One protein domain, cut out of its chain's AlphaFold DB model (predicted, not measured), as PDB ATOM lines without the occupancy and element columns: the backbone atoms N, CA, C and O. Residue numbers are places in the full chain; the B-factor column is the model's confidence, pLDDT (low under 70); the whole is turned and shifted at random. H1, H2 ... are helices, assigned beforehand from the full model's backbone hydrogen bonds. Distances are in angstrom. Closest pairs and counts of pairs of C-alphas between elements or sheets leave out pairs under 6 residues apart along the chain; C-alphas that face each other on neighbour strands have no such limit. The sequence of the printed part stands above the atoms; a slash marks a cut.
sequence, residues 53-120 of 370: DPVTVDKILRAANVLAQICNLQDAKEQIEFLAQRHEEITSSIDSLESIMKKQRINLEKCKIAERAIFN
ATOM      1  N   ASP A  53     170.585 116.590 144.515       51.41
ATOM      2  CA  ASP A  53     170.455 117.870 145.203       51.41
ATOM      3  C   ASP A  53     169.219 117.884 146.118       51.41
ATOM      4  O   ASP A  53     168.113 117.555 145.682       51.41
ATOM      5  N   PRO A  54     169.363 118.294 147.393       51.34
ATOM      6  CA  PRO A  54     168.248 118.377 148.337       51.34
ATOM      7  C   PRO A  54     167.235 119.485 147.984       51.34
ATOM      8  O   PRO A  54     166.124 119.499 148.521       51.34
ATOM      9  N   VAL A  55     167.582 120.404 147.076       54.62
ATOM     10  CA  VAL A  55     166.735 121.525 146.651       54.62
ATOM     11  C   VAL A  55     166.721 121.598 145.127       54.62
ATOM     12  O   VAL A  55     167.718 121.942 144.505       54.62
ATOM     13  N   THR A  56     165.578 121.282 144.521       69.62
ATOM     14  CA  THR A  56     165.393 121.384 143.071       69.62
ATOM     15  C   THR A  56     165.151 122.835 142.656       69.62
ATOM     16  O   THR A  56     164.552 123.617 143.398       69.62
ATOM     17  N   VAL A  57     165.585 123.199 141.449       69.38
ATOM     18  CA  VAL A  57     165.381 124.542 140.878       69.38
ATOM     19  C   VAL A  57     163.888 124.913 140.845       69.38
ATOM     20  O   VAL A  57     163.531 126.052 141.136       69.38
ATOM     21  N   ASP A  58     162.998 123.933 140.663       67.62
ATOM     22  CA  ASP A  58     161.540 124.112 140.746       67.62
ATOM     23  C   ASP A  58     161.041 124.589 142.117       67.62
ATOM     24  O   ASP A  58     160.044 125.312 142.206       67.62
ATOM     25  N   LYS A  59     161.706 124.182 143.206       66.62
ATOM     26  CA  LYS A  59     161.383 124.652 144.564       66.62
ATOM     27  C   LYS A  59     161.828 126.102 144.751       66.62
ATOM     28  O   LYS A  59     161.126 126.881 145.392       66.62
ATOM     29  N   ILE A  60     162.957 126.474 144.150       73.12
ATOM     30  CA  ILE A  60     163.516 127.830 144.215       73.12
ATOM     31  C   ILE A  60     162.641 128.808 143.423       73.12
ATOM     32  O   ILE A  60     162.276 129.858 143.951       73.12
ATOM     33  N   LEU A  61     162.247 128.452 142.198       74.88
ATOM     34  CA  LEU A  61     161.388 129.289 141.351       74.88
ATOM     35  C   LEU A  61     160.004 129.513 141.979       74.88
ATOM     36  O   LEU A  61     159.500 130.639 141.977       74.88
ATOM     37  N   ARG A  62     159.419 128.485 142.609       69.06
ATOM     38  CA  ARG A  62     158.164 128.621 143.368       69.06
ATOM     39  C   ARG A  62     158.296 129.562 144.565       69.06
ATOM     40  O   ARG A  62     157.463 130.452 144.728       69.06
ATOM     41  N   ALA A  63     159.346 129.413 145.371       65.88
ATOM     42  CA  ALA A  63     159.590 130.297 146.512       65.88
ATOM     43  C   ALA A  63     159.825 131.756 146.074       65.88
ATOM     44  O   ALA A  63     159.301 132.684 146.693       65.88
ATOM     45  N   ALA A  64     160.558 131.962 144.977       71.06
ATOM     46  CA  ALA A  64     160.795 133.282 144.404       71.06
ATOM     47  C   ALA A  64     159.492 133.951 143.937       71.06
ATOM     48  O   ALA A  64     159.284 135.132 144.217       71.06
ATOM     49  N   ASN A  65     158.587 133.202 143.293       71.81
ATOM     50  CA  ASN A  65     157.298 133.729 142.835       71.81
ATOM     51  C   ASN A  65     156.409 134.168 144.016       71.81
ATOM     52  O   ASN A  65     155.844 135.261 144.001       71.81
ATOM     53  N   VAL A  66     156.358 133.369 145.089       67.94
ATOM     54  CA  VAL A  66     155.634 133.721 146.326       67.94
ATOM     55  C   VAL A  66     156.185 135.012 146.941       67.94
ATOM     56  O   VAL A  66     155.424 135.901 147.321       67.94
ATOM     57  N   LEU A  67     157.510 135.159 146.999       63.81
ATOM     58  CA  LEU A  67     158.147 136.368 147.522       63.81
ATOM     59  C   LEU A  67     157.884 137.599 146.645       63.81
ATOM     60  O   LEU A  67     157.625 138.679 147.178       63.81
ATOM     61  N   ALA A  68     157.913 137.456 145.318       69.88
ATOM     62  CA  ALA A  68     157.624 138.548 144.391       69.88
ATOM     63  C   ALA A  68     156.179 139.057 144.533       69.88
ATOM     64  O   ALA A  68     155.957 140.270 144.521       69.88
ATOM     65  N   GLN A  69     155.219 138.148 144.748       66.38
ATOM     66  CA  GLN A  69     153.814 138.484 144.994       66.38
ATOM     67  C   GLN A  69     153.602 139.191 146.338       66.38
ATOM     68  O   GLN A  69     152.868 140.173 146.404       66.38
ATOM     69  N   ILE A  70     154.271 138.745 147.409       67.44
ATOM     70  CA  ILE A  70     154.175 139.388 148.734       67.44
ATOM     71  C   ILE A  70     154.776 140.801 148.708       67.44
ATOM     72  O   ILE A  70     154.259 141.712 149.354       67.44
ATOM     73  N   CYS A  71     155.859 140.992 147.953       64.69
ATOM     74  CA  CYS A  71     156.592 142.252 147.888       64.69
ATOM     75  C   CYS A  71     156.110 143.208 146.777       64.69
ATOM     76  O   CYS A  71     156.668 144.297 146.668       64.69
ATOM     77  N   ASN A  72     155.102 142.835 145.971       65.06
ATOM     78  CA  ASN A  72     154.618 143.601 144.808       65.06
ATOM     79  C   ASN A  72     155.747 144.047 143.852       65.06
ATOM     80  O   ASN A  72     155.797 145.191 143.400       65.06
ATOM     81  N   LEU A  73     156.679 143.141 143.550       68.75
ATOM     82  CA  LEU A  73     157.800 143.412 142.645       68.75
ATOM     83  C   LEU A  73     157.454 142.932 141.232       68.75
ATOM     84  O   LEU A  73     157.728 141.786 140.882       68.75
ATOM     85  N   GLN A  74     156.848 143.809 140.427       65.44
ATOM     86  CA  GLN A  74     156.394 143.471 139.074       65.44
ATOM     87  C   GLN A  74     157.556 143.023 138.166       65.44
ATOM     88  O   GLN A  74     157.468 141.966 137.549       65.44
ATOM     89  N   ASP A  75     158.687 143.735 138.207       70.69
ATOM     90  CA  ASP A  75     159.899 143.400 137.440       70.69
ATOM     91  C   ASP A  75     160.483 142.026 137.820       70.69
ATOM     92  O   ASP A  75     161.045 141.311 136.993       70.69
ATOM     93  N   ALA A  76     160.338 141.625 139.089       67.94
ATOM     94  CA  ALA A  76     160.811 140.325 139.558       67.94
ATOM     95  C   ALA A  76     159.919 139.186 139.051       67.94
ATOM     96  O   ALA A  76     160.414 138.087 138.819       67.94
ATOM     97  N   LYS A  77     158.621 139.441 138.857       70.69
ATOM     98  CA  LYS A  77     157.671 138.448 138.349       70.69
ATOM     99  C   LYS A  77     157.993 138.055 136.906       70.69
ATOM    100  O   LYS A  77     158.074 136.865 136.620       70.69
ATOM    101  N   GLU A  78     158.261 139.036 136.043       75.44
ATOM    102  CA  GLU A  78     158.641 138.801 134.641       75.44
ATOM    103  C   GLU A  78     159.958 138.018 134.532       75.44
ATOM    104  O   GLU A  78     160.069 137.073 133.752       75.44
ATOM    105  N   GLN A  79     160.948 138.339 135.371       74.50
ATOM    106  CA  GLN A  79     162.220 137.609 135.389       74.50
ATOM    107  C   GLN A  79     162.087 136.179 135.924       74.50
ATOM    108  O   GLN A  79     162.772 135.280 135.436       74.50
ATOM    109  N   ILE A  80     161.218 135.943 136.912       77.38
ATOM    110  CA  ILE A  80     160.936 134.594 137.423       77.38
ATOM    111  C   ILE A  80     160.232 133.751 136.356       77.38
ATOM    112  O   ILE A  80     160.565 132.579 136.202       77.38
ATOM    113  N   GLU A  81     159.300 134.339 135.605       78.56
ATOM    114  CA  GLU A  81     158.593 133.669 134.511       78.56
ATOM    115  C   GLU A  81     159.545 133.313 133.359       78.56
ATOM    116  O   GLU A  81     159.580 132.166 132.917       78.56
ATOM    117  N   PHE A  82     160.425 134.242 132.971       78.25
ATOM    118  CA  PHE A  82     161.489 133.980 131.998       78.25
ATOM    119  C   PHE A  82     162.445 132.861 132.452       78.25
ATOM    120  O   PHE A  82     162.792 131.967 131.677       78.25
ATOM    121  N   LEU A  83     162.868 132.878 133.721       79.94
ATOM    122  CA  LEU A  83     163.725 131.832 134.288       79.94
ATOM    123  C   LEU A  83     163.014 130.475 134.369       79.94
ATOM    124  O   LEU A  83     163.666 129.448 134.184       79.94
ATOM    125  N   ALA A  84     161.703 130.458 134.621       76.62
ATOM    126  CA  ALA A  84     160.906 129.237 134.632       76.62
ATOM    127  C   ALA A  84     160.803 128.612 133.236       76.62
ATOM    128  O   ALA A  84     161.081 127.423 133.093       76.62
ATOM    129  N   GLN A  85     160.520 129.420 132.211       78.62
ATOM    130  CA  GLN A  85     160.484 128.959 130.822       78.62
ATOM    131  C   GLN A  85     161.839 128.380 130.388       78.62
ATOM    132  O   GLN A  85     161.922 127.279 129.849       78.62
ATOM    133  N   ARG A  86     162.935 129.071 130.719       79.38
ATOM    134  CA  ARG A  86     164.289 128.587 130.420       79.38
ATOM    135  C   ARG A  86     164.640 127.303 131.182       79.38
ATOM    136  O   ARG A  86     165.329 126.438 130.646       79.38
ATOM    137  N   HIS A  87     164.190 127.160 132.431       81.31
ATOM    138  CA  HIS A  87     164.384 125.931 133.206       81.31
ATOM    139  C   HIS A  87     163.628 124.743 132.595       81.31
ATOM    140  O   HIS A  87     164.159 123.631 132.568       81.31
ATOM    141  N   GLU A  88     162.425 124.970 132.069       81.19
ATOM    142  CA  GLU A  88     161.632 123.954 131.373       81.19
ATOM    143  C   GLU A  88     162.323 123.475 130.084       81.19
ATOM    144  O   GLU A  88     162.483 122.270 129.878       81.19
ATOM    145  N   GLU A  89     162.841 124.397 129.267       79.94
ATOM    146  CA  GLU A  89     163.604 124.079 128.049       79.94
ATOM    147  C   GLU A  89     164.872 123.260 128.344       79.94
ATOM    148  O   GLU A  89     165.164 122.261 127.673       79.94
ATOM    149  N   ILE A  90     165.621 123.658 129.378       80.94
ATOM    150  CA  ILE A  90     166.826 122.946 129.819       80.94
ATOM    151  C   ILE A  90     166.456 121.562 130.361       80.94
ATOM    152  O   ILE A  90     167.132 120.586 130.041       80.94
ATOM    153  N   THR A  91     165.375 121.451 131.135       80.12
ATOM    154  CA  THR A  91     164.903 120.169 131.678       80.12
ATOM    155  C   THR A  91     164.511 119.207 130.558       80.12
ATOM    156  O   THR A  91     164.993 118.079 130.536       80.12
ATOM    157  N   SER A  92     163.742 119.674 129.573       79.62
ATOM    158  CA  SER A  92     163.378 118.889 128.387       79.62
ATOM    159  C   SER A  92     164.611 118.429 127.593       79.62
ATOM    160  O   SER A  92     164.709 117.275 127.161       79.62
ATOM    161  N   SER A  93     165.614 119.303 127.465       82.69
ATOM    162  CA  SER A  93     166.886 118.972 126.813       82.69
ATOM    163  C   SER A  93     167.674 117.905 127.581       82.69
ATOM    164  O   SER A  93     168.206 116.975 126.971       82.69
ATOM    165  N   ILE A  94     167.720 117.998 128.914       80.25
ATOM    166  CA  ILE A  94     168.351 116.993 129.779       80.25
ATOM    167  C   ILE A  94     167.626 115.650 129.649       80.25
ATOM    168  O   ILE A  94     168.290 114.640 129.430       80.25
ATOM    169  N   ASP A  95     166.294 115.627 129.695       80.50
ATOM    170  CA  ASP A  95     165.507 114.392 129.574       80.50
ATOM    171  C   ASP A  95     165.735 113.701 128.216       80.50
ATOM    172  O   ASP A  95     165.884 112.475 128.131       80.50
ATOM    173  N   SER A  96     165.839 114.488 127.139       83.75
ATOM    174  CA  SER A  96     166.202 113.995 125.807       83.75
ATOM    175  C   SER A  96     167.601 113.365 125.793       83.75
ATOM    176  O   SER A  96     167.779 112.239 125.314       83.75
ATOM    177  N   LEU A  97     168.596 114.038 126.380       80.81
ATOM    178  CA  LEU A  97     169.966 113.528 126.474       80.81
ATOM    179  C   LEU A  97     170.061 112.269 127.345       80.81
ATOM    180  O   LEU A  97     170.718 111.304 126.950       80.81
ATOM    181  N   GLU A  98     169.367 112.220 128.484       82.06
ATOM    182  CA  GLU A  98     169.307 111.032 129.341       82.06
ATOM    183  C   GLU A  98     168.653 109.845 128.615       82.06
ATOM    184  O   GLU A  98     169.132 108.708 128.710       82.06
ATOM    185  N   SER A  99     167.614 110.098 127.813       83.62
ATOM    186  CA  SER A  99     166.982 109.093 126.951       83.62
ATOM    187  C   SER A  99     167.944 108.560 125.881       83.62
ATOM    188  O   SER A  99     168.078 107.340 125.710       83.62
ATOM    189  N   ILE A 100     168.688 109.447 125.209       83.00
ATOM    190  CA  ILE A 100     169.711 109.076 124.220       83.00
ATOM    191  C   ILE A 100     170.814 108.240 124.876       83.00
ATOM    192  O   ILE A 100     171.138 107.158 124.377       83.00
ATOM    193  N   MET A 101     171.341 108.675 126.023       75.50
ATOM    194  CA  MET A 101     172.356 107.935 126.779       75.50
ATOM    195  C   MET A 101     171.855 106.547 127.196       75.50
ATOM    196  O   MET A 101     172.578 105.553 127.069       75.50
ATOM    197  N   LYS A 102     170.602 106.440 127.651       80.44
ATOM    198  CA  LYS A 102     169.982 105.157 128.010       80.44
ATOM    199  C   LYS A 102     169.846 104.238 126.794       80.44
ATOM    200  O   LYS A 102     170.162 103.053 126.894       80.44
ATOM    201  N   LYS A 103     169.438 104.769 125.637       81.31
ATOM    202  CA  LYS A 103     169.339 104.015 124.375       81.31
ATOM    203  C   LYS A 103     170.708 103.527 123.898       81.31
ATOM    204  O   LYS A 103     170.843 102.359 123.536       81.31
ATOM    205  N   GLN A 104     171.730 104.380 123.956       75.38
ATOM    206  CA  GLN A 104     173.107 104.008 123.630       75.38
ATOM    207  C   GLN A 104     173.643 102.930 124.575       75.38
ATOM    208  O   GLN A 104     174.238 101.963 124.103       75.38
ATOM    209  N   ARG A 105     173.365 103.019 125.885       76.81
ATOM    210  CA  ARG A 105     173.717 101.960 126.847       76.81
ATOM    211  C   ARG A 105     173.090 100.625 126.456       76.81
ATOM    212  O   ARG A 105     173.799  99.625 126.415       76.81
ATOM    213  N   ILE A 106     171.788 100.610 126.164       78.88
ATOM    214  CA  ILE A 106     171.076  99.388 125.766       78.88
ATOM    215  C   ILE A 106     171.686  98.807 124.487       78.88
ATOM    216  O   ILE A 106     171.892  97.601 124.404       78.88
ATOM    217  N   ASN A 107     172.003  99.645 123.499       77.56
ATOM    218  CA  ASN A 107     172.629  99.189 122.259       77.56
ATOM    219  C   ASN A 107     174.032  98.617 122.498       77.56
ATOM    220  O   ASN A 107     174.350  97.560 121.967       77.56
ATOM    221  N   LEU A 108     174.843  99.253 123.343       76.44
ATOM    222  CA  LEU A 108     176.184  98.777 123.690       76.44
ATOM    223  C   LEU A 108     176.119  97.446 124.455       76.44
ATOM    224  O   LEU A 108     176.912  96.540 124.215       76.44
ATOM    225  N   GLU A 109     175.142  97.291 125.346       74.69
ATOM    226  CA  GLU A 109     174.890  96.033 126.049       74.69
ATOM    227  C   GLU A 109     174.406  94.930 125.095       74.69
ATOM    228  O   GLU A 109     174.897  93.806 125.173       74.69
ATOM    229  N   LYS A 110     173.546  95.259 124.121       75.56
ATOM    230  CA  LYS A 110     173.163  94.348 123.030       75.56
ATOM    231  C   LYS A 110     174.364  93.926 122.181       75.56
ATOM    232  O   LYS A 110     174.493  92.737 121.910       75.56
ATOM    233  N   CYS A 111     175.259  94.849 121.818       71.94
ATOM    234  CA  CYS A 111     176.491  94.522 121.091       71.94
ATOM    235  C   CYS A 111     177.395  93.593 121.909       71.94
ATOM    236  O   CYS A 111     177.835  92.574 121.394       71.94
ATOM    237  N   LYS A 112     177.582  93.858 123.209       73.56
ATOM    238  CA  LYS A 112     178.351  92.975 124.106       73.56
ATOM    239  C   LYS A 112     177.748  91.576 124.228       73.56
ATOM    240  O   LYS A 112     178.481  90.601 124.368       73.56
ATOM    241  N   ILE A 113     176.420  91.464 124.231       72.75
ATOM    242  CA  ILE A 113     175.730  90.168 124.246       72.75
ATOM    243  C   ILE A 113     175.920  89.453 122.902       72.75
ATOM    244  O   ILE A 113     176.201  88.259 122.903       72.75
ATOM    245  N   ALA A 114     175.821  90.172 121.780       71.94
ATOM    246  CA  ALA A 114     176.054  89.624 120.446       71.94
ATOM    247  C   ALA A 114     177.505  89.141 120.262       71.94
ATOM    248  O   ALA A 114     177.713  88.019 119.815       71.94
ATOM    249  N   GLU A 115     178.499  89.917 120.699       65.44
ATOM    250  CA  GLU A 115     179.917  89.525 120.694       65.44
ATOM    251  C   GLU A 115     180.170  88.271 121.538       65.44
ATOM    252  O   GLU A 115     180.853  87.352 121.094       65.44
ATOM    253  N   ARG A 116     179.580  88.182 122.738       66.38
ATOM    254  CA  ARG A 116     179.677  86.966 123.563       66.38
ATOM    255  C   ARG A 116     178.968  85.772 122.933       66.38
ATOM    256  O   ARG A 116     179.422  84.650 123.116       66.38
ATOM    257  N   ALA A 117     177.857  85.986 122.233       63.62
ATOM    258  CA  ALA A 117     177.151  84.918 121.535       63.62
ATOM    259  C   ALA A 117     177.984  84.369 120.366       63.62
ATOM    260  O   ALA A 117     178.066  83.156 120.221       63.62
ATOM    261  N   ILE A 118     178.660  85.240 119.608       60.31
ATOM    262  CA  ILE A 118     179.591  84.855 118.535       60.31
ATOM    263  C   ILE A 118     180.791  84.091 119.119       60.31
ATOM    264  O   ILE A 118     181.073  82.976 118.695       60.31
ATOM    265  N   PHE A 119     181.408  84.614 120.184       54.69
ATOM    266  CA  PHE A 119     182.532  83.960 120.870       54.69
ATOM    267  C   PHE A 119     182.169  82.582 121.461       54.69
ATOM    268  O   PHE A 119     183.008  81.689 121.526       54.69
ATOM    269  N   ASN A 120     180.911  82.389 121.874       54.38
ATOM    270  CA  ASN A 120     180.411  81.103 122.367       54.38
ATOM    271  C   ASN A 120     180.005  80.127 121.243       54.38
ATOM    272  O   ASN A 120     179.875  78.938 121.521       54.38
TER     273      ASN A 120
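What this domain is: This is residues 53 to 120 of the 370 residues of an uncharacterized protein of Gigaspora rosea (UniProt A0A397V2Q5). A short helix, H1, and a much longer one, H2, make a lopsided helical hairpin: H2 folds back beside H1, then residues 89 to 120 stick out as a long straight arm. The arm makes most of the length. The printed part has 68 residues, with H1 and then H2 along it and no named strand; it is all helix. It is extended, with a radius of gyration of the C-alphas of 21.4 A and spans of 71 by 21 by 8 A.

Where its parts are: H1 is residues 57 to 70, 20.2 A long from first to last C-alpha, beginning at C-alpha 57 at (165.381, 124.542, 140.878). H2 is residues 74 to 120, 68.9 A long, ending at C-alpha 120 at (180.411, 81.103, 122.367).

How they stand to each other: H1 and H2 form a helical hairpin. They touch, H2 with residues 74 to 87 alone; their closest C-alphas, those of Ala 68 and Lys 77, are 6.0 A apart. Their tilt is shallow, 9 degrees, opposite ways. In both helices every O i to N i+4 pair is within hydrogen-bond range.

The domain as a whole: The two farthest C-alphas, of Asn 72 and Asn 120, are 71.2 A apart. The printed part has no cut, and the link from H1 to H2 is tight. Mean pLDDT of the printed part is 72.5; residues 53 to 59, 66 to 74 and 115 to 120 are among those under 70.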